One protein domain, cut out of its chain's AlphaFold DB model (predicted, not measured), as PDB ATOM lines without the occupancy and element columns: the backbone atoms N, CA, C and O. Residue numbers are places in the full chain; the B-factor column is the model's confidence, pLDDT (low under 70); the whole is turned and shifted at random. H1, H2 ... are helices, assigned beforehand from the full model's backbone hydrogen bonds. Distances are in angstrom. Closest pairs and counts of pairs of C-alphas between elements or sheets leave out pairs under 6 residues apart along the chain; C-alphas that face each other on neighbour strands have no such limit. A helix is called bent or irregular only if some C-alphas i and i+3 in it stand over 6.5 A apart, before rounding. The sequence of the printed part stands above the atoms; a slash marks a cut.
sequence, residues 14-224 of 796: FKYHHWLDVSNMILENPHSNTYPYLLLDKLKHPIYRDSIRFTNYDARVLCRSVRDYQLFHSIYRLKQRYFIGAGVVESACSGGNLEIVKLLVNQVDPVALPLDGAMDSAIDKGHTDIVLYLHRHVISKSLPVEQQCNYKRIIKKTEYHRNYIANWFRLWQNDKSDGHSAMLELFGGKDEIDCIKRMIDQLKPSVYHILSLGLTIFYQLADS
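Overview. This is residues 14 to 224 of the 796 residues of an uncharacterized protein of Polysphondylium pallidum (strain ATCC 26659 / Pp 5 / PN500) (UniProt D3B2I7). The chain is wound in stacked turns, a helical solenoid in which the hairpins H2 and H3, H5 and H6, H7 and H8, and H9 and H10 follow one another along the long axis; H2, H5, H7, H9 and H11 make one row, and H3, H6, H8 and H10 a less even second row beside it. The stacking breaks down at H12 and H13, which are turned across H10, while H14 and H15 lie loosely at that far end and residues 214 to 219 of H15 stick out. The printed part has 211 residues with fifteen named helices, H1 to H15 in order along the chain, and no named strand; the class is all helix. It is elongated, with spans of 66 by 36 by 26 A, and only just loose, close to compact, with a radius of gyration of the C-alphas of 20.7 A.

Arrangement. H1, residues 14 to 18, touches no helix. H2, residues 22 to 27, and H3, residues 35 to 44, form a hairpin and touch, closest at the C-alphas of Ile 26 and Tyr 35, 5.8 A. H4, residues 46 to 49, touches H3 only at the corner, and only just, with 3 pairs of C-alphas within 8 A; the closest are those of Leu 43 and Arg 49, 4.5 A. H5, residues 56 to 65, touches H2, closest at the C-alphas of Ser 23 and Asp 58, 5.3 A, the same way at a shallow tilt of 34 degrees, only just short of steep. H6, residues 69 to 82, forms a hairpin with H5 and touches H3 at a steep tilt of 55 degrees, closest at the C-alphas of Leu 40 and Ile 75, 6.0 A. H6 is irregular: C-alphas 78 and 81 are 8.7 A apart. H7, residues 88 to 95, touches H5 with 17 pairs of C-alphas within 8 A, the closest those of Arg 64 and Gly 95, 4.0 A. H8, residues 98 to 105, forms a hairpin with H7, opposite ways at 11 degrees, closest at the C-alphas of Ala 92 and Val 101, 5.7 A. H9, residues 118 to 125, touches H7, closest at the C-alphas of Glu 90 and Ala 118, 4.0 A. H10, residues 128 to 140, forms a hairpin with H9, closest at the C-alphas of Ala 122 and Val 131, 5.9 A. H11, residues 151 to 158, touches H9, closest at the C-alphas of Ile 123 and Thr 158, 6.8 A. H12, residues 162 to 174, only just touches H10, with 3 pairs of C-alphas within 8 A, the closest those of Thr 128 and Trp 168, 6.8 A. H13, residues 178 to 187, touches H12 at a steep tilt of 50 degrees, closest at the C-alphas of Trp 172 and Gly 179, 5.0 A. H14, residues 192 to 203, and H13 meet only through their link. H15, residues 207 to 224, is close to but not clearly touching H14, with the C-alphas of Ile 200 and Ile 210 closest, 7.9 A. Every O i to N i+4 pair is within hydrogen-bond range in the helices other than H6, with 8 of 10, and H4, too short for such a pair.

Along the chain. H1 begins at C-alpha 14, (47.331, 17.115, -21.832). From first to last C-alpha H3 and H5 each measure 14.4 A, H6 17.3 A, H10 18.5 A, H12 19.0 A, H13 13.9 A and H14 16.6 A. H9 begins at C-alpha 118, (38.340, -13.813, -43.241). H15, the longest at 25.7 A, ends at C-alpha 224, (32.062, -20.659, -75.125).

Size, cuts and confidence. The C-alphas of Phe 14 and Ala 222, the two farthest apart, are 69.7 A apart. The printed part has no cut. The link from H8 to H9, residues 106 to 117, is long. The mean pLDDT of the printed part is 80.9, and 65 residues are under 70, among them residues 171 to 224; the mean over H15 is 47.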
ATOM      1  N   PHE A  14      47.093  18.155 -22.842       68.12
ATOM      2  CA  PHE A  14      47.331  17.115 -21.832       68.12
ATOM      3  C   PHE A  14      46.771  15.757 -22.271       68.12
ATOM      4  O   PHE A  14      47.448  14.739 -22.125       68.12
ATOM      5  N   LYS A  15      45.590  15.732 -22.910       73.31
ATOM      6  CA  LYS A  15      45.032  14.490 -23.474       73.31
ATOM      7  C   LYS A  15      45.953  13.850 -24.510       73.31
ATOM      8  O   LYS A  15      46.124  12.635 -24.480       73.31
ATOM      9  N   TYR A  16      46.604  14.653 -25.360       79.00
ATOM     10  CA  TYR A  16      47.563  14.122 -26.329       79.00
ATOM     11  C   TYR A  16      48.649  13.295 -25.641       79.00
ATOM     12  O   TYR A  16      48.895  12.172 -26.051       79.00
ATOM     13  N   HIS A  17      49.275  13.786 -24.571       79.00
ATOM     14  CA  HIS A  17      50.379  13.076 -23.915       79.00
ATOM     15  C   HIS A  17      49.919  11.811 -23.177       79.00
ATOM     16  O   HIS A  17      50.661  10.835 -23.121       79.00
ATOM     17  N   HIS A  18      48.690  11.811 -22.660       83.81
ATOM     18  CA  HIS A  18      48.155  10.728 -21.831       83.81
ATOM     19  C   HIS A  18      47.590   9.570 -22.652       83.81
ATOM     20  O   HIS A  18      47.462   8.453 -22.150       83.81
ATOM     21  N   TRP A  19      47.272   9.806 -23.924       87.44
ATOM     22  CA  TRP A  19      46.947   8.723 -24.832       87.44
ATOM     23  C   TRP A  19      48.215   7.919 -25.133       87.44
ATOM     24  O   TRP A  19      49.074   8.315 -25.927       87.44
ATOM     25  N   LEU A  20      48.329   6.794 -24.435       88.88
ATOM     26  CA  LEU A  20      49.329   5.746 -24.652       88.88
ATOM     27  C   LEU A  20      48.691   4.444 -25.154       88.88
ATOM     28  O   LEU A  20      49.405   3.565 -25.633       88.88
ATOM     29  N   ASP A  21      47.364   4.344 -25.059       92.25
ATOM     30  CA  ASP A  21      46.562   3.221 -25.532       92.25
ATOM     31  C   ASP A  21      46.032   3.521 -26.940       92.25
ATOM     32  O   ASP A  21      45.307   4.497 -27.165       92.25
ATOM     33  N   VAL A  22      46.437   2.683 -27.893       93.31
ATOM     34  CA  VAL A  22      46.085   2.808 -29.308       93.31
ATOM     35  C   VAL A  22      44.592   2.586 -29.532       93.31
ATOM     36  O   VAL A  22      43.986   3.337 -30.298       93.31
ATOM     37  N   SER A  23      43.982   1.613 -28.854       92.00
ATOM     38  CA  SER A  23      42.547   1.373 -28.972       92.00
ATOM     39  C   SER A  23      41.762   2.575 -28.496       92.00
ATOM     40  O   SER A  23      40.843   2.986 -29.194       92.00
ATOM     41  N   ASN A  24      42.156   3.208 -27.390       90.19
ATOM     42  CA  ASN A  24      41.464   4.410 -26.925       90.19
ATOM     43  C   ASN A  24      41.609   5.562 -27.924       90.19
ATOM     44  O   ASN A  24      40.617   6.211 -28.238       90.19
ATOM     45  N   MET A  25      42.794   5.768 -28.517       91.44
ATOM     46  CA  MET A  25      42.951   6.794 -29.559       91.44
ATOM     47  C   MET A  25      42.002   6.569 -30.738       91.44
ATOM     48  O   MET A  25      41.468   7.526 -31.284       91.44
ATOM     49  N   ILE A  26      41.809   5.318 -31.153       90.94
ATOM     50  CA  ILE A  26      41.008   4.991 -32.336       90.94
ATOM     51  C   ILE A  26      39.509   4.923 -32.012       90.94
ATOM     52  O   ILE A  26      38.690   5.341 -32.828       90.94
ATOM     53  N   LEU A  27      39.142   4.379 -30.848       88.62
ATOM     54  CA  LEU A  27      37.764   4.058 -30.469       88.62
ATOM     55  C   LEU A  27      37.066   5.158 -29.669       88.62
ATOM     56  O   LEU A  27      35.843   5.223 -29.744       88.62
ATOM     57  N   GLU A  28      37.771   6.032 -28.937       84.56
ATOM     58  CA  GLU A  28      37.114   7.088 -28.140       84.56
ATOM     59  C   GLU A  28      36.365   8.113 -29.009       84.56
ATOM     60  O   GLU A  28      35.591   8.921 -28.492       84.56
ATOM     61  N   ASN A  29      36.544   8.083 -30.335       73.38
ATOM     62  CA  ASN A  29      35.773   8.918 -31.248       73.38
ATOM     63  C   ASN A  29      35.564   8.248 -32.620       73.38
ATOM     64  O   ASN A  29      36.201   8.615 -33.615       73.38
ATOM     65  N   PRO A  30      34.626   7.293 -32.723       69.44
ATOM     66  CA  PRO A  30      34.393   6.553 -33.962       69.44
ATOM     67  C   PRO A  30      33.901   7.453 -35.109       69.44
ATOM     68  O   PRO A  30      33.968   7.068 -36.272       69.44
ATOM     69  N   HIS A  31      33.419   8.661 -34.799       74.06
ATOM     70  CA  HIS A  31      32.896   9.610 -35.781       74.06
ATOM     71  C   HIS A  31      33.962  10.478 -36.449       74.06
ATOM     72  O   HIS A  31      33.666  11.112 -37.461       74.06
ATOM     73  N   SER A  32      35.191  10.525 -35.927       71.75
ATOM     74  CA  SER A  32      36.248  11.320 -36.545       71.75
ATOM     75  C   SER A  32      37.376  10.414 -37.029       71.75
ATOM     76  O   SER A  32      38.164   9.903 -36.235       71.75
ATOM     77  N   ASN A  33      37.512  10.284 -38.350       73.75
ATOM     78  CA  ASN A  33      38.658   9.645 -39.017       73.75
ATOM     79  C   ASN A  33      40.011  10.340 -38.726       73.75
ATOM     80  O   ASN A  33      41.030   9.998 -39.317       73.75
ATOM     81  N   THR A  34      40.037  11.334 -37.840       76.88
ATOM     82  CA  THR A  34      41.184  12.189 -37.536       76.88
ATOM     83  C   THR A  34      42.206  11.514 -36.618       76.88
ATOM     84  O   THR A  34      43.393  11.825 -36.687       76.88
ATOM     85  N   TYR A  35      41.795  10.577 -35.760       86.19
ATOM     86  CA  TYR A  35      42.682  10.042 -34.720       86.19
ATOM     87  C   TYR A  35      43.793   9.087 -35.181       86.19
ATOM     88  O   TYR A  35      44.871   9.127 -34.582       86.19
ATOM     89  N   PRO A  36      43.646   8.289 -36.254       92.81
ATOM     90  CA  PRO A  36      44.761   7.476 -36.731       92.81
ATOM     91  C   PRO A  36      45.960   8.326 -37.202       92.81
ATOM     92  O   PRO A  36      47.103   7.882 -37.087       92.81
ATOM     93  N   TYR A  37      45.745   9.578 -37.635       94.81
ATOM     94  CA  TYR A  37      46.836  10.519 -37.939       94.81
ATOM     95  C   TYR A  37      47.608  10.929 -36.683       94.81
ATOM     96  O   TYR A  37      48.829  11.052 -36.727       94.81
ATOM     97  N   LEU A  38      46.911  11.080 -35.555       93.12
ATOM     98  CA  LEU A  38      47.519  11.373 -34.260       93.12
ATOM     99  C   LEU A  38      48.393  10.220 -33.769       93.12
ATOM    100  O   LEU A  38      49.489  10.430 -33.252       93.12
ATOM    101  N   LEU A  39      47.910   8.991 -33.964       95.31
ATOM    102  CA  LEU A  39      48.690   7.795 -33.694       95.31
ATOM    103  C   LEU A  39      49.949   7.770 -34.564       95.31
ATOM    104  O   LEU A  39      51.036   7.543 -34.041       95.31
ATOM    105  N   LEU A  40      49.830   8.027 -35.871       96.56
ATOM    106  CA  LEU A  40      50.988   8.068 -36.765       96.56
ATOM    107  C   LEU A  40      52.001   9.140 -36.341       96.56
ATOM    108  O   LEU A  40      53.199   8.868 -36.336       96.56
ATOM    109  N   ASP A  41      51.532  10.331 -35.976       95.50
ATOM    110  CA  ASP A  41      52.371  11.426 -35.482       95.50
ATOM    111  C   ASP A  41      53.166  11.007 -34.234       95.50
ATOM    112  O   ASP A  41      54.397  11.085 -34.210       95.50
ATOM    113  N   LYS A  42      52.493  10.399 -33.249       94.94
ATOM    114  CA  LYS A  42      53.165   9.855 -32.062       94.94
ATOM    115  C   LYS A  42      54.132   8.721 -32.395       94.94
ATOM    116  O   LYS A  42      55.224   8.669 -31.844       94.94
ATOM    117  N   LEU A  43      53.765   7.819 -33.301       96.00
ATOM    118  CA  LEU A  43      54.629   6.705 -33.702       96.00
ATOM    119  C   LEU A  43      55.878   7.165 -34.466       96.00
ATOM    120  O   LEU A  43      56.900   6.478 -34.422       96.00
ATOM    121  N   LYS A  44      55.814   8.311 -35.155       95.81
ATOM    122  CA  LYS A  44      56.976   8.945 -35.796       95.81
ATOM    123  C   LYS A  44      57.914   9.599 -34.784       95.81
ATOM    124  O   LYS A  44      59.110   9.699 -35.053       95.81
ATOM    125  N   HIS A  45      57.402  10.022 -33.631       95.56
ATOM    126  CA  HIS A  45      58.201  10.682 -32.610       95.56
ATOM    127  C   HIS A  45      59.016   9.663 -31.783       95.56
ATOM    128  O   HIS A  45      58.419   8.805 -31.126       95.56
ATOM    129  N   PRO A  46      60.362   9.759 -31.720       94.12
ATOM    130  CA  PRO A  46      61.212   8.757 -31.061       94.12
ATOM    131  C   PRO A  46      60.838   8.471 -29.601       94.12
ATOM    132  O   PRO A  46      60.803   7.319 -29.190       94.12
ATOM    133  N   ILE A  47      60.480   9.512 -28.841       93.50
ATOM    134  CA  ILE A  47      60.101   9.395 -27.419       93.50
ATOM    135  C   ILE A  47      58.835   8.538 -27.222       93.50
ATOM    136  O   ILE A  47      58.744   7.744 -26.286       93.50
ATOM    137  N   TYR A  48      57.842   8.684 -28.104       93.88
ATOM    138  CA  TYR A  48      56.559   7.989 -27.961       93.88
ATOM    139  C   TYR A  48      56.538   6.646 -28.679       93.88
ATOM    140  O   TYR A  48      55.751   5.778 -28.306       93.88
ATOM    141  N   ARG A  49      57.404   6.455 -29.678       94.19
ATOM    142  CA  ARG A  49      57.442   5.250 -30.507       94.19
ATOM    143  C   ARG A  49      57.505   3.969 -29.681       94.19
ATOM    144  O   ARG A  49      56.765   3.030 -29.987       94.19
ATOM    145  N   ASP A  50      58.335   3.952 -28.643       93.25
ATOM    146  CA  ASP A  50      58.527   2.782 -27.781       93.25
ATOM    147  C   ASP A  50      57.624   2.810 -26.538       93.25
ATOM    148  O   ASP A  50      57.334   1.766 -25.959       93.25
ATOM    149  N   SER A  51      57.116   3.991 -26.174       94.56
ATOM    150  CA  SER A  51      56.225   4.187 -25.022       94.56
ATOM    151  C   SER A  51      54.766   3.821 -25.317       94.56
ATOM    152  O   SER A  51      54.017   3.487 -24.400       94.56
ATOM    153  N   ILE A  52      54.332   3.896 -26.582       95.81
ATOM    154  CA  ILE A  52      52.977   3.496 -26.976       95.81
ATOM    155  C   ILE A  52      52.851   1.979 -26.872       95.81
ATOM    156  O   ILE A  52      53.496   1.228 -27.616       95.81
ATOM    157  N   ARG A  53      51.957   1.535 -25.987       95.19
ATOM    158  CA  ARG A  53      51.596   0.129 -25.865       95.19
ATOM    159  C   ARG A  53      50.770  -0.253 -27.085       95.19
ATOM    160  O   ARG A  53      49.646   0.202 -27.250       95.19
ATOM    161  N   PHE A  54      51.359  -1.083 -27.934       96.25
ATOM    162  CA  PHE A  54      50.700  -1.650 -29.100       96.25
ATOM    163  C   PHE A  54      50.492  -3.141 -28.840       96.25
ATOM    164  O   PHE A  54      51.416  -3.855 -28.456       96.25
ATOM    165  N   THR A  55      49.266  -3.609 -28.990       96.31
ATOM    166  CA  THR A  55      48.856  -4.993 -28.767       96.31
ATOM    167  C   THR A  55      48.288  -5.572 -30.058       96.31
ATOM    168  O   THR A  55      48.036  -4.859 -31.031       96.31
ATOM    169  N   ASN A  56      48.066  -6.885 -30.096       96.06
ATOM    170  CA  ASN A  56      47.399  -7.486 -31.247       96.06
ATOM    171  C   ASN A  56      45.939  -7.016 -31.395       96.06
ATOM    172  O   ASN A  56      45.447  -6.879 -32.514       96.06
ATOM    173  N   TYR A  57      45.270  -6.713 -30.282       96.56
ATOM    174  CA  TYR A  57      43.933  -6.127 -30.297       96.56
ATOM    175  C   TYR A  57      43.931  -4.770 -31.018       96.56
ATOM    176  O   TYR A  57      43.103  -4.548 -31.898       96.56
ATOM    177  N   ASP A  58      44.931  -3.924 -30.758       96.88
ATOM    178  CA  ASP A  58      45.077  -2.633 -31.443       96.88
ATOM    179  C   ASP A  58      45.268  -2.796 -32.956       96.88
ATOM    180  O   ASP A  58      44.675  -2.061 -33.749       96.88
ATOM    181  N   ALA A  59      46.050  -3.799 -33.374       97.38
ATOM    182  CA  ALA A  59      46.226  -4.128 -34.789       97.38
ATOM    183  C   ALA A  59      44.887  -4.487 -35.457       97.38
ATOM    184  O   ALA A  59      44.591  -4.010 -36.554       97.38
ATOM    185  N   ARG A  60      44.054  -5.292 -34.784       97.25
ATOM    186  CA  ARG A  60      42.715  -5.668 -35.262       97.25
ATOM    187  C   ARG A  60      41.790  -4.458 -35.359       97.25
ATOM    188  O   ARG A  60      41.117  -4.291 -36.377       97.25
ATOM    189  N   VAL A  61      41.792  -3.594 -34.342       96.44
ATOM    190  CA  VAL A  61      41.012  -2.347 -34.337       96.44
ATOM    191  C   VAL A  61      41.415  -1.464 -35.518       96.44
ATOM    192  O   VAL A  61      40.537  -1.045 -36.269       96.44
ATOM    193  N   LEU A  62      42.717  -1.257 -35.751       96.75
ATOM    194  CA  LEU A  62      43.230  -0.498 -36.898       96.75
ATOM    195  C   LEU A  62      42.791  -1.086 -38.239       96.75
ATOM    196  O   LEU A  62      42.333  -0.348 -39.107       96.75
ATOM    197  N   CYS A  63      42.904  -2.406 -38.406       97.50
ATOM    198  CA  CYS A  63      42.488  -3.089 -39.633       97.50
ATOM    199  C   CYS A  63      40.996  -2.894 -39.924       97.50
ATOM    200  O   CYS A  63      40.598  -2.744 -41.076       97.50
ATOM    201  N   ARG A  64      40.168  -2.871 -38.875       96.94
ATOM    202  CA  ARG A  64      38.720  -2.702 -39.000       96.94
ATOM    203  C   ARG A  64      38.312  -1.251 -39.267       96.94
ATOM    204  O   ARG A  64      37.376  -1.022 -40.038       96.94
ATOM    205  N   SER A  65      38.958  -0.286 -38.614       95.25
ATOM    206  CA  SER A  65      38.507   1.113 -38.583       95.25
ATOM    207  C   SER A  65      39.192   2.020 -39.604       95.25
ATOM    208  O   SER A  65      38.550   2.935 -40.119       95.25
ATOM    209  N   VAL A  66      40.464   1.788 -39.942       95.62
ATOM    210  CA  VAL A  66      41.217   2.706 -40.804       95.62
ATOM    211  C   VAL A  66      40.830   2.509 -42.269       95.62
ATOM    212  O   VAL A  66      41.018   1.451 -42.866       95.62
ATOM    213  N   ARG A  67      40.276   3.566 -42.868       94.69
ATOM    214  CA  ARG A  67      39.877   3.597 -44.286       94.69
ATOM    215  C   ARG A  67      40.987   4.104 -45.210       94.69
ATOM    216  O   ARG A  67      41.046   3.702 -46.365       94.69
ATOM    217  N   ASP A  68      41.877   4.950 -44.702       96.00
ATOM    218  CA  ASP A  68      43.009   5.487 -45.459       96.00
ATOM    219  C   ASP A  68      44.148   4.454 -45.523       96.00
ATOM    220  O   ASP A  68      44.832   4.192 -44.528       96.00
ATOM    221  N   TYR A  69      44.354   3.872 -46.706       97.19
ATOM    222  CA  TYR A  69      45.403   2.880 -46.935       97.19
ATOM    223  C   TYR A  69      46.814   3.429 -46.678       97.19
ATOM    224  O   TYR A  69      47.635   2.723 -46.103       97.19
ATOM    225  N   GLN A  70      47.116   4.677 -47.053       97.25
ATOM    226  CA  GLN A  70      48.465   5.240 -46.896       97.25
ATOM    227  C   GLN A  70      48.812   5.451 -45.421       97.25
ATOM    228  O   GLN A  70      49.933   5.172 -44.976       97.25
ATOM    229  N   LEU A  71      47.824   5.897 -44.647       96.69
ATOM    230  CA  LEU A  71      47.930   6.020 -43.201       96.69
ATOM    231  C   LEU A  71      48.114   4.654 -42.535       96.69
ATOM    232  O   LEU A  71      49.056   4.477 -41.758       96.69
ATOM    233  N   PHE A  72      47.269   3.680 -42.889       97.62
ATOM    234  CA  PHE A  72      47.397   2.309 -42.401       97.62
ATOM    235  C   PHE A  72      48.773   1.731 -42.730       97.62
ATOM    236  O   PHE A  72      49.461   1.246 -41.839       97.62
ATOM    237  N   HIS A  73      49.212   1.843 -43.982       97.56
ATOM    238  CA  HIS A  73      50.492   1.328 -44.454       97.56
ATOM    239  C   HIS A  73      51.673   1.960 -43.698       97.56
ATOM    240  O   HIS A  73      52.618   1.265 -43.328       97.56
ATOM    241  N   SER A  74      51.603   3.255 -43.377       97.69
ATOM    242  CA  SER A  74      52.624   3.932 -42.565       97.69
ATOM    243  C   SER A  74      52.695   3.378 -41.136       97.69
ATOM    244  O   SER A  74      53.787   3.112 -40.631       97.69
ATOM    245  N   ILE A  75      51.543   3.161 -40.493       97.44
ATOM    246  CA  ILE A  75      51.464   2.565 -39.148       97.44
ATOM    247  C   ILE A  75      51.939   1.107 -39.184       97.44
ATOM    248  O   ILE A  75      52.756   0.702 -38.356       97.44
ATOM    249  N   TYR A  76      51.489   0.346 -40.181       97.62
ATOM    250  CA  TYR A  76      51.880  -1.035 -40.430       97.62
ATOM    251  C   TYR A  76      53.400  -1.165 -40.562       97.62
ATOM    252  O   TYR A  76      53.994  -1.961 -39.845       97.62
ATOM    253  N   ARG A  77      54.076  -0.321 -41.357       96.94
ATOM    254  CA  ARG A  77      55.550  -0.352 -41.466       96.94
ATOM    255  C   ARG A  77      56.262  -0.055 -40.144       96.94
ATOM    256  O   ARG A  77      57.317  -0.624 -39.880       96.94
ATOM    257  N   LEU A  78      55.712   0.822 -39.302       96.88
ATOM    258  CA  LEU A  78      56.311   1.157 -38.003       96.88
ATOM    259  C   LEU A  78      56.084   0.073 -36.939       96.88
ATOM    260  O   LEU A  78      56.878  -0.020 -36.000       96.88
ATOM    261  N   LYS A  79      55.008  -0.713 -37.066       96.81
ATOM    262  CA  LYS A  79      54.529  -1.667 -36.052       96.81
ATOM    263  C   LYS A  79      54.209  -3.054 -36.634       96.81
ATOM    264  O   LYS A  79      53.399  -3.781 -36.071       96.81
ATOM    265  N   GLN A  80      54.892  -3.463 -37.704       96.94
ATOM    266  CA  GLN A  80      54.606  -4.688 -38.472       96.94
ATOM    267  C   GLN A  80      54.545  -5.951 -37.603       96.94
ATOM    268  O   GLN A  80      53.659  -6.780 -37.768       96.94
ATOM    269  N   ARG A  81      55.424  -6.056 -36.596       96.50
ATOM    270  CA  ARG A  81      55.471  -7.187 -35.648       96.50
ATOM    271  C   ARG A  81      54.182  -7.403 -34.847       96.50
ATOM    272  O   ARG A  81      54.006  -8.475 -34.286       96.50
ATOM    273  N   TYR A  82      53.293  -6.415 -34.775       96.88
ATOM    274  CA  TYR A  82      52.011  -6.537 -34.076       96.88
ATOM    275  C   TYR A  82      50.875  -7.036 -34.984       96.88
ATOM    276  O   TYR A  82      49.861  -7.537 -34.488       96.88
ATOM    277  N   PHE A  83      51.068  -6.981 -36.305       97.38
ATOM    278  CA  PHE A  83      50.142  -7.480 -37.328       97.38
ATOM    279  C   PHE A  83      50.396  -8.962 -37.645       97.38
ATOM    280  O   PHE A  83      50.397  -9.365 -38.802       97.38
ATOM    281  N   ILE A  84      50.644  -9.776 -36.611       96.94
ATOM    282  CA  ILE A  84      50.932 -11.218 -36.746       96.94
ATOM    283  C   ILE A  84      49.881 -12.123 -36.104       96.94
ATOM    284  O   ILE A  84      49.882 -13.327 -36.335       96.94
ATOM    285  N   GLY A  85      49.023 -11.575 -35.243       95.75
ATOM    286  CA  GLY A  85      48.076 -12.398 -34.493       95.75
ATOM    287  C   GLY A  85      46.856 -12.806 -35.310       95.75
ATOM    288  O   GLY A  85      46.502 -12.184 -36.316       95.75
ATOM    289  N   ALA A  86      46.202 -13.859 -34.831       95.56
ATOM    290  CA  ALA A  86      44.980 -14.379 -35.420       95.56
ATOM    291  C   ALA A  86      43.880 -13.302 -35.482       95.56
ATOM    292  O   ALA A  86      43.749 -12.453 -34.597       95.56
ATOM    293  N   GLY A  87      43.089 -13.331 -36.554       96.25
ATOM    294  CA  GLY A  87      41.965 -12.416 -36.751       96.25
ATOM    295  C   GLY A  87      42.336 -11.013 -37.254       96.25
ATOM    296  O   GLY A  87      41.449 -10.174 -37.403       96.25
ATOM    297  N   VAL A  88      43.611 -10.718 -37.542       97.56
ATOM    298  CA  VAL A  88      44.018  -9.439 -38.167       97.56
ATOM    299  C   VAL A  88      43.441  -9.320 -39.584       97.56
ATOM    300  O   VAL A  88      42.793  -8.318 -39.893       97.56
ATOM    301  N   VAL A  89      43.579 -10.366 -40.410       97.88
ATOM    302  CA  VAL A  89      42.987 -10.410 -41.761       97.88
ATOM    303  C   VAL A  89      41.463 -10.383 -41.691       97.88
ATOM    304  O   VAL A  89      40.830  -9.615 -42.407       97.88
ATOM    305  N   GLU A  90      40.871 -11.156 -40.779       97.75
ATOM    306  CA  GLU A  90      39.429 -11.149 -40.512       97.75
ATOM    307  C   GLU A  90      38.910  -9.742 -40.177       97.75
ATOM    308  O   GLU A  90      37.919  -9.285 -40.745       97.75
ATOM    309  N   SER A  91      39.624  -9.007 -39.319       97.75
ATOM    310  CA  SER A  91      39.247  -7.645 -38.928       97.75
ATOM    311  C   SER A  91      39.359  -6.662 -40.099       97.75
ATOM    312  O   SER A  91      38.492  -5.801 -40.248       97.75
ATOM    313  N   ALA A  92      40.371  -6.816 -40.962       97.88
ATOM    314  CA  ALA A  92      40.490  -6.048 -42.204       97.88
ATOM    315  C   ALA A  92      39.347  -6.348 -43.183       97.88
ATOM    316  O   ALA A  92      38.765  -5.430 -43.763       97.88
ATOM    317  N   CYS A  93      38.976  -7.625 -43.304       97.81
ATOM    318  CA  CYS A  93      37.851  -8.071 -44.119       97.81
ATOM    319  C   CYS A  93      36.538  -7.489 -43.600       97.81
ATOM    320  O   CYS A  93      35.784  -6.922 -44.379       97.81
ATOM    321  N   SER A  94      36.305  -7.510 -42.284       97.69
ATOM    322  CA  SER A  94      35.155  -6.827 -41.682       97.69
ATOM    323  C   SER A  94      35.193  -5.308 -41.905       97.69
ATOM    324  O   SER A  94      34.137  -4.668 -41.929       97.69
ATOM    325  N   GLY A  95      36.386  -4.720 -42.015       96.81
ATOM    326  CA  GLY A  95      36.584  -3.307 -42.308       96.81
ATOM    327  C   GLY A  95      36.165  -2.925 -43.727       96.81
ATOM    328  O   GLY A  95      35.659  -1.823 -43.916       96.81
ATOM    329  N   GLY A  96      36.300  -3.816 -44.707       97.50
ATOM    330  CA  GLY A  96      35.938  -3.503 -46.092       97.50
ATOM    331  C   GLY A  96      37.003  -2.727 -46.861       97.50
ATOM    332  O   GLY A  96      36.682  -2.043 -47.824       97.50
ATOM    333  N   ASN A  97      38.267  -2.772 -46.426       96.12
ATOM    334  CA  ASN A  97      39.361  -2.118 -47.142       96.12
ATOM    335  C   ASN A  97      40.197  -3.154 -47.904       96.12
ATOM    336  O   ASN A  97      41.103  -3.772 -47.337       96.12
ATOM    337  N   LEU A  98      39.888  -3.333 -49.190       97.62
ATOM    338  CA  LEU A  98      40.528  -4.324 -50.054       97.62
ATOM    339  C   LEU A  98      42.058  -4.189 -50.099       97.62
ATOM    340  O   LEU A  98      42.756  -5.199 -50.077       97.62
ATOM    341  N   GLU A  99      42.595  -2.969 -50.113       98.06
ATOM    342  CA  GLU A  99      44.046  -2.748 -50.187       98.06
ATOM    343  C   GLU A  99      44.761  -3.157 -48.892       98.06
ATOM    344  O   GLU A  99      45.845  -3.740 -48.931       98.06
ATOM    345  N   ILE A 100      44.120  -2.954 -47.734       98.00
ATOM    346  CA  ILE A 100      44.625  -3.473 -46.454       98.00
ATOM    347  C   ILE A 100      44.587  -5.006 -46.450       98.00
ATOM    348  O   ILE A 100      45.556  -5.642 -46.037       98.00
ATOM    349  N   VAL A 101      43.506  -5.617 -46.945       98.06
ATOM    350  CA  VAL A 101      43.407  -7.083 -47.043       98.06
ATOM    351  C   VAL A 101      44.490  -7.645 -47.965       98.06
ATOM    352  O   VAL A 101      45.166  -8.598 -47.585       98.06
ATOM    353  N   LYS A 102      44.717  -7.036 -49.135       97.38
ATOM    354  CA  LYS A 102      45.795  -7.413 -50.060       97.38
ATOM    355  C   LYS A 102      47.163  -7.366 -49.391       97.38
ATOM    356  O   LYS A 102      47.920  -8.330 -49.494       97.38
ATOM    357  N   LEU A 103      47.463  -6.273 -48.688       97.75
ATOM    358  CA  LEU A 103      48.717  -6.096 -47.958       97.75
ATOM    359  C   LEU A 103      48.927  -7.211 -46.921       97.75
ATOM    360  O   LEU A 103      49.997  -7.811 -46.880       97.75
ATOM    361  N   LEU A 104      47.902  -7.515 -46.120       97.31
ATOM    362  CA  LEU A 104      47.983  -8.511 -45.046       97.31
ATOM    363  C   LEU A 104      48.024  -9.957 -45.569       97.31
ATOM    364  O   LEU A 104      48.788 -10.771 -45.063       97.31
ATOM    365  N   VAL A 105      47.247 -10.290 -46.603       96.81
ATOM    366  CA  VAL A 105      47.215 -11.634 -47.224       96.81
ATOM    367  C   VAL A 105      48.525 -11.958 -47.955       96.81
ATOM    368  O   VAL A 105      48.905 -13.127 -48.080       96.81
ATOM    369  N   ASN A 106      49.217 -10.929 -48.449       96.12
ATOM    370  CA  ASN A 106      50.516 -11.054 -49.113       96.12
ATOM    371  C   ASN A 106      51.703 -10.842 -48.165       96.12
ATOM    372  O   ASN A 106      52.850 -10.889 -48.609       96.12
ATOM    373  N   GLN A 107      51.456 -10.651 -46.868       95.88
ATOM    374  CA  GLN A 107      52.506 -10.618 -45.860       95.88
ATOM    375  C   GLN A 107      53.184 -11.991 -45.773       95.88
ATOM    376  O   GLN A 107      52.541 -12.993 -45.463       95.88
ATOM    377  N   VAL A 108      54.492 -12.025 -46.030       94.25
ATOM    378  CA  VAL A 108      55.338 -13.219 -45.845       94.25
ATOM    379  C   VAL A 108      56.198 -13.084 -44.588       94.25
ATOM    380  O   VAL A 108      56.343 -14.038 -43.832       94.25
ATOM    381  N   ASP A 109      56.710 -11.878 -44.335       92.62
ATOM    382  CA  ASP A 109      57.537 -11.518 -43.179       92.62
ATOM    383  C   ASP A 109      56.740 -10.573 -42.260       92.62
ATOM    384  O   ASP A 109      56.115  -9.628 -42.759       92.62
ATOM    385  N   PRO A 110      56.703 -10.791 -40.933       92.19
ATOM    386  CA  PRO A 110      57.388 -11.848 -40.172       92.19
ATOM    387  C   PRO A 110      56.780 -13.248 -40.294       92.19
ATOM    388  O   PRO A 110      57.494 -14.229 -40.120       92.19
ATOM    389  N   VAL A 111      55.475 -13.356 -40.552       95.12
ATOM    390  CA  VAL A 111      54.765 -14.638 -40.664       95.12
ATOM    391  C   VAL A 111      53.587 -14.470 -41.624       95.12
ATOM    392  O   VAL A 111      52.933 -13.420 -41.621       95.12
ATOM    393  N   ALA A 112      53.296 -15.511 -42.410       95.75
ATOM    394  CA  ALA A 112      52.070 -15.608 -43.196       95.75
ATOM    395  C   ALA A 112      50.840 -15.676 -42.275       95.75
ATOM    396  O   ALA A 112      50.782 -16.487 -41.351       95.75
ATOM    397  N   LEU A 113      49.854 -14.815 -42.518       95.81
ATOM    398  CA  LEU A 113      48.690 -14.696 -41.644       95.81
ATOM    399  C   LEU A 113      47.630 -15.769 -41.941       95.81
ATOM    400  O   LEU A 113      47.353 -16.032 -43.115       95.81
ATOM    401  N   PRO A 114      46.984 -16.349 -40.909       95.25
ATOM    402  CA  PRO A 114      45.863 -17.257 -41.114       95.25
ATOM    403  C   PRO A 114      44.671 -16.511 -41.729       95.25
ATOM    404  O   PRO A 114      44.373 -15.370 -41.361       95.25
ATOM    405  N   LEU A 115      43.975 -17.176 -42.654       95.56
ATOM    406  CA  LEU A 115      42.768 -16.665 -43.319       95.56
ATOM    407  C   LEU A 115      41.470 -17.165 -42.665       95.56
ATOM    408  O   LEU A 115      40.384 -16.955 -43.211       95.56
ATOM    409  N   ASP A 116      41.566 -17.808 -41.501       94.44
ATOM    410  CA  ASP A 116      40.412 -18.325 -40.767       94.44
ATOM    411  C   ASP A 116      39.429 -17.186 -40.446       94.44
ATOM    412  O   ASP A 116      39.810 -16.133 -39.936       94.44
ATOM    413  N   GLY A 117      38.158 -17.374 -40.813       95.19
ATOM    414  CA  GLY A 117      37.094 -16.381 -40.625       95.19
ATOM    415  C   GLY A 117      37.141 -15.167 -41.564       95.19
ATOM    416  O   GLY A 117      36.170 -14.413 -41.617       95.19
ATOM    417  N   ALA A 118      38.203 -14.977 -42.361       96.31
ATOM    418  CA  ALA A 118      38.340 -13.813 -43.241       96.31
ATOM    419  C   ALA A 118      37.216 -13.727 -44.281       96.31
ATOM    420  O   ALA A 118      36.581 -12.682 -44.437       96.31
ATOM    421  N   MET A 119      36.931 -14.853 -44.939       95.88
ATOM    422  CA  MET A 119      35.857 -14.946 -45.924       95.88
ATOM    423  C   MET A 119      34.484 -14.713 -45.289       95.88
ATOM    424  O   MET A 119      33.684 -13.941 -45.809       95.88
ATOM    425  N   ASP A 120      34.228 -15.344 -44.141       95.62
ATOM    426  CA  ASP A 120      32.975 -15.180 -43.406       95.62
ATOM    427  C   ASP A 120      32.743 -13.720 -43.016       95.62
ATOM    428  O   ASP A 120      31.673 -13.189 -43.282       95.62
ATOM    429  N   SER A 121      33.763 -13.050 -42.476       96.50
ATOM    430  CA  SER A 121      33.681 -11.638 -42.105       96.50
ATOM    431  C   SER A 121      33.448 -10.712 -43.300       96.50
ATOM    432  O   SER A 121      32.722  -9.726 -43.173       96.50
ATOM    433  N   ALA A 122      34.036 -11.010 -44.464       96.56
ATOM    434  CA  ALA A 122      33.775 -10.249 -45.685       96.56
ATOM    435  C   ALA A 122      32.323 -10.428 -46.166       96.56
ATOM    436  O   ALA A 122      31.667  -9.443 -46.509       96.56
ATOM    437  N   ILE A 123      31.801 -11.661 -46.129       94.81
ATOM    438  CA  ILE A 123      30.412 -11.980 -46.497       94.81
ATOM    439  C   ILE A 123      29.427 -11.315 -45.532       94.81
ATOM    440  O   ILE A 123      28.525 -10.609 -45.978       94.81
ATOM    441  N   ASP A 124      29.633 -11.476 -44.223       95.31
ATOM    442  CA  ASP A 124      28.733 -10.983 -43.172       95.31
ATOM    443  C   ASP A 124      28.653  -9.440 -43.154       95.31
ATOM    444  O   ASP A 124      27.685  -8.855 -42.664       95.31
ATOM    445  N   LYS A 125      29.667  -8.750 -43.697       95.88
ATOM    446  CA  LYS A 125      29.676  -7.285 -43.872       95.88
ATOM    447  C   LYS A 125      29.343  -6.819 -45.288       95.88
ATOM    448  O   LYS A 125      29.194  -5.619 -45.508       95.88
ATOM    449  N   GLY A 126      29.179  -7.749 -46.220       95.19
ATOM    450  CA  GLY A 126      28.802  -7.490 -47.601       95.19
ATOM    451  C   GLY A 126      29.876  -6.858 -48.484       95.19
ATOM    452  O   GLY A 126      29.541  -6.183 -49.458       95.19
ATOM    453  N   HIS A 127      31.152  -7.095 -48.172       96.12
ATOM    454  CA  HIS A 127      32.302  -6.605 -48.939       96.12
ATOM    455  C   HIS A 127      32.641  -7.575 -50.073       96.12
ATOM    456  O   HIS A 127      33.522  -8.430 -49.970       96.12
ATOM    457  N   THR A 128      31.859  -7.490 -51.146       94.69
ATOM    458  CA  THR A 128      31.872  -8.427 -52.278       94.69
ATOM    459  C   THR A 128      33.205  -8.461 -53.029       94.69
ATOM    460  O   THR A 128      33.640  -9.521 -53.469       94.69
ATOM    461  N   ASP A 129      33.882  -7.321 -53.142       95.75
ATOM    462  CA  ASP A 129      35.217  -7.176 -53.732       95.75
ATOM    463  C   ASP A 129      36.288  -7.964 -52.959       95.75
ATOM    464  O   ASP A 129      37.118  -8.654 -53.556       95.75
ATOM    465  N   ILE A 130      36.222  -7.937 -51.625       96.75
ATOM    466  CA  ILE A 130      37.094  -8.725 -50.748       96.75
ATOM    467  C   ILE A 130      36.792 -10.216 -50.883       96.75
ATOM    468  O   ILE A 130      37.727 -11.012 -50.940       96.75
ATOM    469  N   VAL A 131      35.519 -10.610 -50.979       95.62
ATOM    470  CA  VAL A 131      35.139 -12.019 -51.180       95.62
ATOM    471  C   VAL A 131      35.707 -12.564 -52.486       95.62
ATOM    472  O   VAL A 131      36.311 -13.636 -52.481       95.62
ATOM    473  N   LEU A 132      35.589 -11.817 -53.587       93.56
ATOM    474  CA  LEU A 132      36.171 -12.209 -54.873       93.56
ATOM    475  C   LEU A 132      37.699 -12.301 -54.797       93.56
ATOM    476  O   LEU A 132      38.281 -13.282 -55.261       93.56
ATOM    477  N   TYR A 133      38.350 -11.315 -54.174       95.81
ATOM    478  CA  TYR A 133      39.797 -11.330 -53.986       95.81
ATOM    479  C   TYR A 133      40.255 -12.549 -53.179       95.81
ATOM    480  O   TYR A 133      41.148 -13.276 -53.620       95.81
ATOM    481  N   LEU A 134      39.624 -12.794 -52.026       95.19
ATOM    482  CA  LEU A 134      39.922 -13.939 -51.177       95.19
ATOM    483  C   LEU A 134      39.650 -15.246 -51.913       95.19
ATOM    484  O   LEU A 134      40.470 -16.142 -51.813       95.19
ATOM    485  N   HIS A 135      38.566 -15.364 -52.681       92.44
ATOM    486  CA  HIS A 135      38.242 -16.595 -53.403       92.44
ATOM    487  C   HIS A 135      39.349 -16.945 -54.402       92.44
ATOM    488  O   HIS A 135      39.918 -18.035 -54.337       92.44
ATOM    489  N   ARG A 136      39.758 -15.972 -55.227       91.44
ATOM    490  CA  ARG A 136      40.851 -16.149 -56.193       91.44
ATOM    491  C   ARG A 136      42.194 -16.447 -55.516       91.44
ATOM    492  O   ARG A 136      42.933 -17.317 -55.969       91.44
ATOM    493  N   HIS A 137      42.524 -15.740 -54.432       90.62
ATOM    494  CA  HIS A 137      43.805 -15.916 -53.729       90.62
ATOM    495  C   HIS A 137      43.876 -17.181 -52.863       90.62
ATOM    496  O   HIS A 137      44.952 -17.749 -52.694       90.62
ATOM    497  N   VAL A 138      42.756 -17.623 -52.291       85.00
ATOM    498  CA  VAL A 138      42.671 -18.851 -51.485       85.00
ATOM    499  C   VAL A 138      42.817 -20.077 -52.380       85.00
ATOM    500  O   VAL A 138      43.559 -20.995 -52.029       85.00
ATOM    501  N   ILE A 139      42.170 -20.067 -53.551       76.88
ATOM    502  CA  ILE A 139      42.289 -21.144 -54.541       76.88
ATOM    503  C   ILE A 139      43.733 -21.251 -55.040       76.88
ATOM    504  O   ILE A 139      44.302 -22.343 -55.047       76.88
ATOM    505  N   SER A 140      44.366 -20.125 -55.385       79.62
ATOM    506  CA  SER A 140      45.727 -20.144 -55.934       79.62
ATOM    507  C   SER A 140      46.783 -20.630 -54.938       79.62
ATOM    508  O   SER A 140      47.763 -21.252 -55.344       79.62
ATOM    509  N   LYS A 141      46.582 -20.411 -53.631       79.44
ATOM    510  CA  LYS A 141      47.524 -20.839 -52.583       79.44
ATOM    511  C   LYS A 141      47.332 -22.285 -52.102       79.44
ATOM    512  O   LYS A 141      47.995 -22.680 -51.149       79.44
ATOM    513  N   SER A 142      46.478 -23.080 -52.759       67.88
ATOM    514  CA  SER A 142      46.266 -24.506 -52.438       67.88
ATOM    515  C   SER A 142      45.910 -24.753 -50.966       67.88
ATOM    516  O   SER A 142      46.390 -25.709 -50.354       67.88
ATOM    517  N   LEU A 143      45.083 -23.883 -50.375       69.38
ATOM    518  CA  LEU A 143      44.626 -24.105 -49.007       69.38
ATOM    519  C   LEU A 143      43.855 -25.435 -48.902       69.38
ATOM    520  O   LEU A 143      43.216 -25.845 -49.882       69.38
ATOM    521  N   PRO A 144      43.901 -26.107 -47.731       71.25
ATOM    522  CA  PRO A 144      43.134 -27.321 -47.475       71.25
ATOM    523  C   PRO A 144      41.678 -27.153 -47.918       71.25
ATOM    524  O   PRO A 144      41.089 -26.093 -47.710       71.25
ATOM    525  N   VAL A 145      41.086 -28.199 -48.501       69.62
ATOM    526  CA  VAL A 145      39.709 -28.184 -49.045       69.62
ATOM    527  C   VAL A 145      38.681 -27.669 -48.024       69.62
ATOM    528  O   VAL A 145      37.696 -27.044 -48.397       69.62
ATOM    529  N   GLU A 146      38.935 -27.859 -46.731       68.50
ATOM    530  CA  GLU A 146      38.085 -27.381 -45.632       68.50
ATOM    531  C   GLU A 146      38.097 -25.850 -45.452       68.50
ATOM    532  O   GLU A 146      37.111 -25.271 -44.995       68.50
ATOM    533  N   GLN A 147      39.198 -25.189 -45.824       64.69
ATOM    534  CA  GLN A 147      39.344 -23.728 -45.822       64.69
ATOM    535  C   GLN A 147      38.959 -23.101 -47.166       64.69
ATOM    536  O   GLN A 147      38.728 -21.890 -47.241       64.69
ATOM    537  N   GLN A 148      38.854 -23.906 -48.226       71.06
ATOM    538  CA  GLN A 148      38.262 -23.451 -49.473       71.06
ATOM    539  C   GLN A 148      36.788 -23.156 -49.213       71.06
ATOM    540  O   GLN A 148      36.022 -23.996 -48.734       71.06
ATOM    541  N   CYS A 149      36.378 -21.921 -49.481       65.44
ATOM    542  CA  CYS A 149      35.002 -21.543 -49.240       65.44
ATOM    543  C   CYS A 149      34.113 -22.275 -50.249       65.44
ATOM    544  O   CYS A 149      34.105 -21.938 -51.431       65.44
ATOM    545  N   ASN A 150      33.372 -23.283 -49.785       69.56
ATOM    546  CA  ASN A 150      32.357 -23.914 -50.610       69.56
ATOM    547  C   ASN A 150      31.301 -22.857 -50.941       69.56
ATOM    548  O   ASN A 150      30.714 -22.256 -50.040       69.56
ATOM    549  N   TYR A 151      31.044 -22.651 -52.227       70.19
ATOM    550  CA  TYR A 151      30.038 -21.733 -52.742       70.19
ATOM    551  C   TYR A 151      28.669 -21.877 -52.047       70.19
ATOM    552  O   TYR A 151      28.022 -20.873 -51.751       70.19
ATOM    553  N   LYS A 152      28.276 -23.092 -51.625       76.75
ATOM    554  CA  LYS A 152      27.066 -23.323 -50.809       76.75
ATOM    555  C   LYS A 152      27.046 -22.503 -49.515       76.75
ATOM    556  O   LYS A 152      25.985 -22.046 -49.098       76.75
ATOM    557  N   ARG A 153      28.204 -22.301 -48.879       79.94
ATOM    558  CA  ARG A 153      28.363 -21.469 -47.677       79.94
ATOM    559  C   ARG A 153      28.220 -19.987 -48.006       79.94
ATOM    560  O   ARG A 153      27.574 -19.282 -47.235       79.94
ATOM    561  N   ILE A 154      28.766 -19.544 -49.144       80.19
ATOM    562  CA  ILE A 154      28.594 -18.173 -49.643       80.19
ATOM    563  C   ILE A 154      27.106 -17.917 -49.869       80.19
ATOM    564  O   ILE A 154      26.550 -17.073 -49.178       80.19
ATOM    565  N   ILE A 155      26.430 -18.711 -50.709       80.12
ATOM    566  CA  ILE A 155      24.992 -18.551 -50.986       80.12
ATOM    567  C   ILE A 155      24.190 -18.510 -49.688       80.12
ATOM    568  O   ILE A 155      23.479 -17.540 -49.448       80.12
ATOM    569  N   LYS A 156      24.351 -19.522 -48.825       84.06
ATOM    570  CA  LYS A 156      23.567 -19.658 -47.592       84.06
ATOM    571  C   LYS A 156      23.727 -18.459 -46.659       84.06
ATOM    572  O   LYS A 156      22.772 -18.069 -46.002       84.06
ATOM    573  N   LYS A 157      24.920 -17.864 -46.583       78.88
ATOM    574  CA  LYS A 157      25.140 -16.642 -45.795       78.88
ATOM    575  C   LYS A 157      24.606 -15.394 -46.495       78.88
ATOM    576  O   LYS A 157      24.059 -14.508 -45.848       78.88
ATOM    577  N   THR A 158      24.730 -15.332 -47.815       73.81
ATOM    578  CA  THR A 158      24.290 -14.183 -48.619       73.81
ATOM    579  C   THR A 158      22.779 -14.116 -48.802       73.81
ATOM    580  O   THR A 158      22.251 -13.029 -49.018       73.81
ATOM    581  N   GLU A 159      22.079 -15.239 -48.618       72.81
ATOM    582  CA  GLU A 159      20.615 -15.345 -48.602       72.81
ATOM    583  C   GLU A 159      19.977 -14.362 -47.603       72.81
ATOM    584  O   GLU A 159      18.882 -13.844 -47.818       72.81
ATOM    585  N   TYR A 160      20.710 -14.016 -46.543       67.06
ATOM    586  CA  TYR A 160      20.271 -13.074 -45.517       67.06
ATOM    587  C   TYR A 160      20.572 -11.597 -45.843       67.06
ATOM    588  O   TYR A 160      20.096 -10.706 -45.139       67.06
ATOM    589  N   HIS A 161      21.307 -11.298 -46.921       74.56
ATOM    590  CA  HIS A 161      21.750  -9.942 -47.261       74.56
ATOM    591  C   HIS A 161      21.353  -9.540 -48.693       74.56
ATOM    592  O   HIS A 161      22.148  -9.635 -49.623       74.56
ATOM    593  N   ARG A 162      20.150  -8.968 -48.880       69.88
ATOM    594  CA  ARG A 162      19.662  -8.475 -50.197       69.88
ATOM    595  C   ARG A 162      20.642  -7.554 -50.938       69.88
ATOM    596  O   ARG A 162      20.759  -7.633 -52.158       69.88
ATOM    597  N   ASN A 163      21.366  -6.702 -50.210       72.19
ATOM    598  CA  ASN A 163      22.355  -5.790 -50.797       72.19
ATOM    599  C   ASN A 163      23.550  -6.532 -51.413       72.19
ATOM    600  O   ASN A 163      24.194  -6.010 -52.319       72.19
ATOM    601  N   TYR A 164      23.827  -7.748 -50.944       75.19
ATOM    602  CA  TYR A 164      24.916  -8.574 -51.439       75.19
ATOM    603  C   TYR A 164      24.668  -9.006 -52.880       75.19
ATOM    604  O   TYR A 164      25.523  -8.818 -53.739       75.19
ATOM    605  N   ILE A 165      23.460  -9.498 -53.157       73.69
ATOM    606  CA  ILE A 165      23.062  -9.922 -54.498       73.69
ATOM    607  C   ILE A 165      23.120  -8.730 -55.465       73.69
ATOM    608  O   ILE A 165      23.714  -8.833 -56.535       73.69
ATOM    609  N   ALA A 166      22.598  -7.565 -55.067       76.31
ATOM    610  CA  ALA A 166      22.665  -6.354 -55.886       76.31
ATOM    611  C   ALA A 166      24.110  -5.893 -56.167       76.31
ATOM    612  O   ALA A 166      24.422  -5.493 -57.289       76.31
ATOM    613  N   ASN A 167      25.006  -5.972 -55.175       73.75
ATOM    614  CA  ASN A 167      26.424  -5.654 -55.359       73.75
ATOM    615  C   ASN A 167      27.130  -6.664 -56.272       73.75
ATOM    616  O   ASN A 167      27.969  -6.262 -57.073       73.75
ATOM    617  N   TRP A 168      26.749  -7.943 -56.219       76.19
ATOM    618  CA  TRP A 168      27.224  -8.957 -57.160       76.19
ATOM    619  C   TRP A 168      26.785  -8.673 -58.592       76.19
ATOM    620  O   TRP A 168      27.627  -8.668 -59.485       76.19
ATOM    621  N   PHE A 169      25.511  -8.341 -58.815       71.94
ATOM    622  CA  PHE A 169      25.032  -7.929 -60.138       71.94
ATOM    623  C   PHE A 169      25.759  -6.679 -60.653       71.94
ATOM    624  O   PHE A 169      26.096  -6.605 -61.833       71.94
ATOM    625  N   ARG A 170      26.063  -5.711 -59.778       72.62
ATOM    626  CA  ARG A 170      26.863  -4.531 -60.153       72.62
ATOM    627  C   ARG A 170      28.302  -4.884 -60.516       72.62
ATOM    628  O   ARG A 170      28.811  -4.370 -61.508       72.62
ATOM    629  N   LEU A 171      28.961  -5.742 -59.736       65.94
ATOM    630  CA  LEU A 171      30.314  -6.213 -60.045       65.94
ATOM    631  C   LEU A 171      30.346  -6.976 -61.369       65.94
ATOM    632  O   LEU A 171      31.242  -6.758 -62.179       65.94
ATOM    633  N   TRP A 172      29.327  -7.796 -61.620       66.81
ATOM    634  CA  TRP A 172      29.160  -8.521 -62.872       66.81
ATOM    635  C   TRP A 172      29.042  -7.586 -64.084       66.81
ATOM    636  O   TRP A 172      29.686  -7.812 -65.106       66.81
ATOM    637  N   GLN A 173      28.280  -6.496 -63.959       68.12
ATOM    638  CA  GLN A 173      28.131  -5.506 -65.031       68.12
ATOM    639  C   GLN A 173      29.402  -4.685 -65.284       68.12
ATOM    640  O   GLN A 173      29.704  -4.364 -66.434       68.12
ATOM    641  N   ASN A 174      30.134  -4.337 -64.222       61.84
ATOM    642  CA  ASN A 174      31.278  -3.431 -64.311       61.84
ATOM    643  C   ASN A 174      32.578  -4.122 -64.740       61.84
ATOM    644  O   ASN A 174      33.446  -3.452 -65.297       61.84
ATOM    645  N   ASP A 175      32.720  -5.429 -64.506       60.88
ATOM    646  CA  ASP A 175      33.971  -6.152 -64.739       60.88
ATOM    647  C   ASP A 175      33.771  -7.352 -65.684       60.88
ATOM    648  O   ASP A 175      33.516  -8.494 -65.278       60.88
ATOM    649  N   LYS A 176      33.816  -7.066 -66.993       59.53
ATOM    650  CA  LYS A 176      33.411  -8.006 -68.052       59.53
ATOM    651  C   LYS A 176      34.310  -9.240 -68.203       59.53
ATOM    652  O   LYS A 176      33.805 -10.267 -68.629       59.53
ATOM    653  N   SER A 177      35.598  -9.175 -67.864       62.41
ATOM    654  CA  SER A 177      36.496 -10.344 -67.947       62.41
ATOM    655  C   SER A 177      36.598 -11.081 -66.614       62.41
ATOM    656  O   SER A 177      36.486 -12.307 -66.542       62.41
ATOM    657  N   ASP A 178      36.765 -10.314 -65.541       55.84
ATOM    658  CA  ASP A 178      37.189 -10.825 -64.247       55.84
ATOM    659  C   ASP A 178      35.992 -11.177 -63.365       55.84
ATOM    660  O   ASP A 178      35.937 -12.268 -62.790       55.84
ATOM    661  N   GLY A 179      35.005 -10.282 -63.270       61.91
ATOM    662  CA  GLY A 179      33.759 -10.549 -62.547       61.91
ATOM    663  C   GLY A 179      33.010 -11.744 -63.136       61.91
ATOM    664  O   GLY A 179      32.474 -12.566 -62.397       61.91
ATOM    665  N   HIS A 180      33.057 -11.885 -64.463       63.19
ATOM    666  CA  HIS A 180      32.464 -12.998 -65.198       63.19
ATOM    667  C   HIS A 180      33.181 -14.327 -64.980       63.19
ATOM    668  O   HIS A 180      32.516 -15.299 -64.645       63.19
ATOM    669  N   SER A 181      34.512 -14.384 -65.114       64.69
ATOM    670  CA  SER A 181      35.252 -15.636 -64.881       64.69
ATOM    671  C   SER A 181      35.122 -16.092 -63.434       64.69
ATOM    672  O   SER A 181      34.870 -17.262 -63.187       64.69
ATOM    673  N   ALA A 182      35.192 -15.161 -62.475       62.12
ATOM    674  CA  ALA A 182      34.976 -15.494 -61.073       62.12
ATOM    675  C   ALA A 182      33.545 -15.985 -60.821       62.12
ATOM    676  O   ALA A 182      33.370 -16.932 -60.072       62.12
ATOM    677  N   MET A 183      32.527 -15.392 -61.456       62.59
ATOM    678  CA  MET A 183      31.159 -15.919 -61.415       62.59
ATOM    679  C   MET A 183      31.071 -17.313 -62.038       62.59
ATOM    680  O   MET A 183      30.532 -18.208 -61.413       62.59
ATOM    681  N   LEU A 184      31.627 -17.553 -63.219       64.44
ATOM    682  CA  LEU A 184      31.575 -18.877 -63.843       64.44
ATOM    683  C   LEU A 184      32.325 -19.930 -63.009       64.44
ATOM    684  O   LEU A 184      31.827 -21.038 -62.840       64.44
ATOM    685  N   GLU A 185      33.457 -19.573 -62.398       65.56
ATOM    686  CA  GLU A 185      34.168 -20.418 -61.428       65.56
ATOM    687  C   GLU A 185      33.351 -20.650 -60.146       65.56
ATOM    688  O   GLU A 185      33.346 -21.755 -59.604       65.56
ATOM    689  N   LEU A 186      32.636 -19.628 -59.665       59.88
ATOM    690  CA  LEU A 186      31.797 -19.709 -58.467       59.88
ATOM    691  C   LEU A 186      30.497 -20.490 -58.705       59.88
ATOM    692  O   LEU A 186      30.016 -21.134 -57.776       59.88
ATOM    693  N   PHE A 187      29.933 -20.448 -59.914       64.56
ATOM    694  CA  PHE A 187      28.596 -20.963 -60.230       64.56
ATOM    695  C   PHE A 187      28.587 -22.230 -61.109       64.56
ATOM    696  O   PHE A 187      27.569 -22.913 -61.116       64.56
ATOM    697  N   GLY A 188      29.687 -22.609 -61.774       60.59
ATOM    698  CA  GLY A 188      29.744 -23.668 -62.803       60.59
ATOM    699  C   GLY A 188      29.607 -25.135 -62.344       60.59
ATOM    700  O   GLY A 188      30.279 -26.016 -62.880       60.59
ATOM    701  N   GLY A 189      28.774 -25.436 -61.342       63.38
ATOM    702  CA  GLY A 189      28.497 -26.798 -60.856       63.38
ATOM    703  C   GLY A 189      27.068 -27.282 -61.154       63.38
ATOM    704  O   GLY A 189      26.171 -26.487 -61.379       63.38
ATOM    705  N   LYS A 190      26.801 -28.597 -61.068       51.38
ATOM    706  CA  LYS A 190      25.471 -29.215 -61.341       51.38
ATOM    707  C   LYS A 190      24.270 -28.614 -60.575       51.38
ATOM    708  O   LYS A 190      23.136 -28.838 -60.981       51.38
ATOM    709  N   ASP A 191      24.510 -27.857 -59.504       58.28
ATOM    710  CA  ASP A 191      23.485 -27.204 -58.671       58.28
ATOM    711  C   ASP A 191      23.141 -25.758 -59.139       58.28
ATOM    712  O   ASP A 191      22.356 -25.063 -58.488       58.28
ATOM    713  N   GLU A 192      23.729 -25.287 -60.246       61.00
ATOM    714  CA  GLU A 192      23.661 -23.907 -60.764       61.00
ATOM    715  C   GLU A 192      22.229 -23.417 -61.024       61.00
ATOM    716  O   GLU A 192      21.831 -22.340 -60.572       61.00
ATOM    717  N   ILE A 193      21.414 -24.247 -61.677       54.97
ATOM    718  CA  ILE A 193      20.043 -23.900 -62.075       54.97
ATOM    719  C   ILE A 193      19.159 -23.661 -60.848       54.97
ATOM    720  O   ILE A 193      18.386 -22.703 -60.812       54.97
ATOM    721  N   ASP A 194      19.290 -24.491 -59.815       60.19
ATOM    722  CA  ASP A 194      18.498 -24.353 -58.592       60.19
ATOM    723  C   ASP A 194      18.962 -23.175 -57.730       60.19
ATOM    724  O   ASP A 194      18.192 -22.650 -56.920       60.19
ATOM    725  N   CYS A 195      20.215 -22.738 -57.876       57.50
ATOM    726  CA  CYS A 195      20.688 -21.521 -57.230       57.50
ATOM    727  C   CYS A 195      20.185 -20.263 -57.944       57.50
ATOM    728  O   CYS A 195      19.639 -19.372 -57.292       57.50
ATOM    729  N   ILE A 196      20.301 -20.212 -59.275       58.38
ATOM    730  CA  ILE A 196      19.784 -19.101 -60.082       58.38
ATOM    731  C   ILE A 196      18.268 -18.964 -59.882       58.38
ATOM    732  O   ILE A 196      17.794 -17.856 -59.640       58.38
ATOM    733  N   LYS A 197      17.518 -20.079 -59.871       60.53
ATOM    734  CA  LYS A 197      16.083 -20.092 -59.529       60.53
ATOM    735  C   LYS A 197      15.810 -19.434 -58.175       60.53
ATOM    736  O   LYS A 197      15.064 -18.464 -58.117       60.53
ATOM    737  N   ARG A 198      16.485 -19.882 -57.107       59.75
ATOM    738  CA  ARG A 198      16.313 -19.315 -55.755       59.75
ATOM    739  C   ARG A 198      16.667 -17.828 -55.682       59.75
ATOM    740  O   ARG A 198      15.973 -17.075 -55.004       59.75
ATOM    741  N   MET A 199      17.710 -17.387 -56.389       57.41
ATOM    742  CA  MET A 199      18.071 -15.967 -56.468       57.41
ATOM    743  C   MET A 199      16.992 -15.139 -57.176       57.41
ATOM    744  O   MET A 199      16.626 -14.069 -56.687       57.41
ATOM    745  N   ILE A 200      16.461 -15.625 -58.301       60.59
ATOM    746  CA  ILE A 200      15.380 -14.961 -59.044       60.59
ATOM    747  C   ILE A 200      14.111 -14.879 -58.182       60.59
ATOM    748  O   ILE A 200      13.525 -13.800 -58.066       60.59
ATOM    749  N   ASP A 201      13.744 -15.970 -57.507       60.81
ATOM    750  CA  ASP A 201      12.569 -16.034 -56.630       60.81
ATOM    751  C   ASP A 201      12.648 -15.017 -55.477       60.81
ATOM    752  O   ASP A 201      11.649 -14.394 -55.105       60.81
ATOM    753  N   GLN A 202      13.847 -14.792 -54.927       56.31
ATOM    754  CA  GLN A 202      14.066 -13.844 -53.829       56.31
ATOM    755  C   GLN A 202      14.101 -12.380 -54.269       56.31
ATOM    756  O   GLN A 202      13.680 -11.499 -53.511       56.31
ATOM    757  N   LEU A 203      14.611 -12.099 -55.470       55.09
ATOM    758  CA  LEU A 203      14.756 -10.734 -55.974       55.09
ATOM    759  C   LEU A 203      13.442 -10.144 -56.491       55.09
ATOM    760  O   LEU A 203      13.340  -8.919 -56.560       55.09
ATOM    761  N   LYS A 204      12.460 -10.982 -56.865       62.22
ATOM    762  CA  LYS A 204      11.274 -10.571 -57.642       62.22
ATOM    763  C   LYS A 204      11.635  -9.551 -58.742       62.22
ATOM    764  O   LYS A 204      11.061  -8.458 -58.778       62.22
ATOM    765  N   PRO A 205      12.646  -9.839 -59.577       54.88
ATOM    766  CA  PRO A 205      13.180  -8.850 -60.493       54.88
ATOM    767  C   PRO A 205      12.150  -8.534 -61.584       54.88
ATOM    768  O   PRO A 205      11.310  -9.367 -61.928       54.88
ATOM    769  N   SER A 206      12.200  -7.321 -62.141       53.84
ATOM    770  CA  SER A 206      11.343  -6.985 -63.281       53.84
ATOM    771  C   SER A 206      11.666  -7.881 -64.482       53.84
ATOM    772  O   SER A 206      12.802  -8.326 -64.645       53.84
ATOM    773  N   VAL A 207      10.681  -8.102 -65.357       43.03
ATOM    774  CA  VAL A 207      10.809  -8.911 -66.588       43.03
ATOM    775  C   VAL A 207      12.050  -8.524 -67.409       43.03
ATOM    776  O   VAL A 207      12.740  -9.389 -67.935       43.03
ATOM    777  N   TYR A 208      12.402  -7.235 -67.430       42.19
ATOM    778  CA  TYR A 208      13.614  -6.722 -68.073       42.19
ATOM    779  C   TYR A 208      14.916  -7.334 -67.523       42.19
ATOM    780  O   TYR A 208      15.800  -7.697 -68.293       42.19
ATOM    781  N   HIS A 209      15.036  -7.491 -66.203       53.12
ATOM    782  CA  HIS A 209      16.225  -8.075 -65.574       53.12
ATOM    783  C   HIS A 209      16.334  -9.578 -65.848       53.12
ATOM    784  O   HIS A 209      17.437 -10.075 -66.054       53.12
ATOM    785  N   ILE A 210      15.203 -10.290 -65.895       49.62
ATOM    786  CA  ILE A 210      15.168 -11.720 -66.235       49.62
ATOM    787  C   ILE A 210      15.558 -11.921 -67.703       49.62
ATOM    788  O   ILE A 210      16.386 -12.776 -68.003       49.62
ATOM    789  N   LEU A 211      15.020 -11.098 -68.610       44.72
ATOM    790  CA  LEU A 211      15.357 -11.137 -70.035       44.72
ATOM    791  C   LEU A 211      16.821 -10.768 -70.289       44.72
ATOM    792  O   LEU A 211      17.492 -11.444 -71.061       44.72
ATOM    793  N   SER A 212      17.343  -9.745 -69.608       51.72
ATOM    794  CA  SER A 212      18.752  -9.357 -69.707       51.72
ATOM    795  C   SER A 212      19.688 -10.454 -69.185       51.72
ATOM    796  O   SER A 212      20.687 -10.760 -69.838       51.72
ATOM    797  N   LEU A 213      19.343 -11.099 -68.064       54.00
ATOM    798  CA  LEU A 213      20.077 -12.239 -67.508       54.00
ATOM    799  C   LEU A 213      20.039 -13.446 -68.458       54.00
ATOM    800  O   LEU A 213      21.087 -14.000 -68.775       54.00
ATOM    801  N   GLY A 214      18.855 -13.807 -68.959       59.22
ATOM    802  CA  GLY A 214      18.666 -14.917 -69.894       59.22
ATOM    803  C   GLY A 214      19.414 -14.718 -71.212       59.22
ATOM    804  O   GLY A 214      20.110 -15.628 -71.656       59.22
ATOM    805  N   LEU A 215      19.350 -13.515 -71.795       47.06
ATOM    806  CA  LEU A 215      20.110 -13.160 -72.997       47.06
ATOM    807  C   LEU A 215      21.618 -13.242 -72.741       47.06
ATOM    808  O   LEU A 215      22.331 -13.843 -73.534       47.06
ATOM    809  N   THR A 216      22.110 -12.704 -71.622       50.53
ATOM    810  CA  THR A 216      23.552 -12.704 -71.308       50.53
ATOM    811  C   THR A 216      24.099 -14.120 -71.097       50.53
ATOM    812  O   THR A 216      25.162 -14.444 -71.624       50.53
ATOM    813  N   ILE A 217      23.355 -14.981 -70.389       51.16
ATOM    814  CA  ILE A 217      23.708 -16.397 -70.197       51.16
ATOM    815  C   ILE A 217      23.696 -17.142 -71.541       51.16
ATOM    816  O   ILE A 217      24.629 -17.883 -71.844       51.16
ATOM    817  N   PHE A 218      22.675 -16.913 -72.374       44.81
ATOM    818  CA  PHE A 218      22.569 -17.523 -73.701       44.81
ATOM    819  C   PHE A 218      23.734 -17.124 -74.619       44.81
ATOM    820  O   PHE A 218      24.347 -17.992 -75.239       44.81
ATOM    821  N   TYR A 219      24.096 -15.835 -74.653       46.91
ATOM    822  CA  TYR A 219      25.232 -15.339 -75.436       46.91
ATOM    823  C   TYR A 219      26.562 -15.970 -75.003       46.91
ATOM    824  O   TYR A 219      27.372 -16.314 -75.856       46.91
ATOM    825  N   GLN A 220      26.794 -16.168 -73.703       45.94
ATOM    826  CA  GLN A 220      28.055 -16.731 -73.201       45.94
ATOM    827  C   GLN A 220      28.157 -18.242 -73.393       45.94
ATOM    828  O   GLN A 220      29.238 -18.749 -73.694       45.94
ATOM    829  N   LEU A 221      27.035 -18.959 -73.302       45.06
ATOM    830  CA  LEU A 221      26.985 -20.351 -73.736       45.06
ATOM    831  C   LEU A 221      27.339 -20.433 -75.226       45.06
ATOM    832  O   LEU A 221      28.259 -21.162 -75.575       45.06
ATOM    833  N   ALA A 222      26.727 -19.615 -76.085       41.25
ATOM    834  CA  ALA A 222      27.041 -19.596 -77.517       41.25
ATOM    835  C   ALA A 222      28.518 -19.253 -77.821       41.25
ATOM    836  O   ALA A 222      29.127 -19.893 -78.677       41.25
ATOM    837  N   ASP A 223      29.112 -18.300 -77.097       39.53
ATOM    838  CA  ASP A 223      30.502 -17.863 -77.303       39.53
ATOM    839  C   ASP A 223      31.528 -18.895 -76.781       39.53
ATOM    840  O   ASP A 223      32.541 -19.169 -77.427       39.53
ATOM    841  N   SER A 224      31.230 -19.567 -75.660       43.00
ATOM    842  CA  SER A 224      32.062 -20.659 -75.125       43.00
ATOM    843  C   SER A 224      32.092 -21.900 -76.028       43.00
ATOM    844  O   SER A 224      33.122 -22.570 -76.106       43.00
TER     845      SER A 224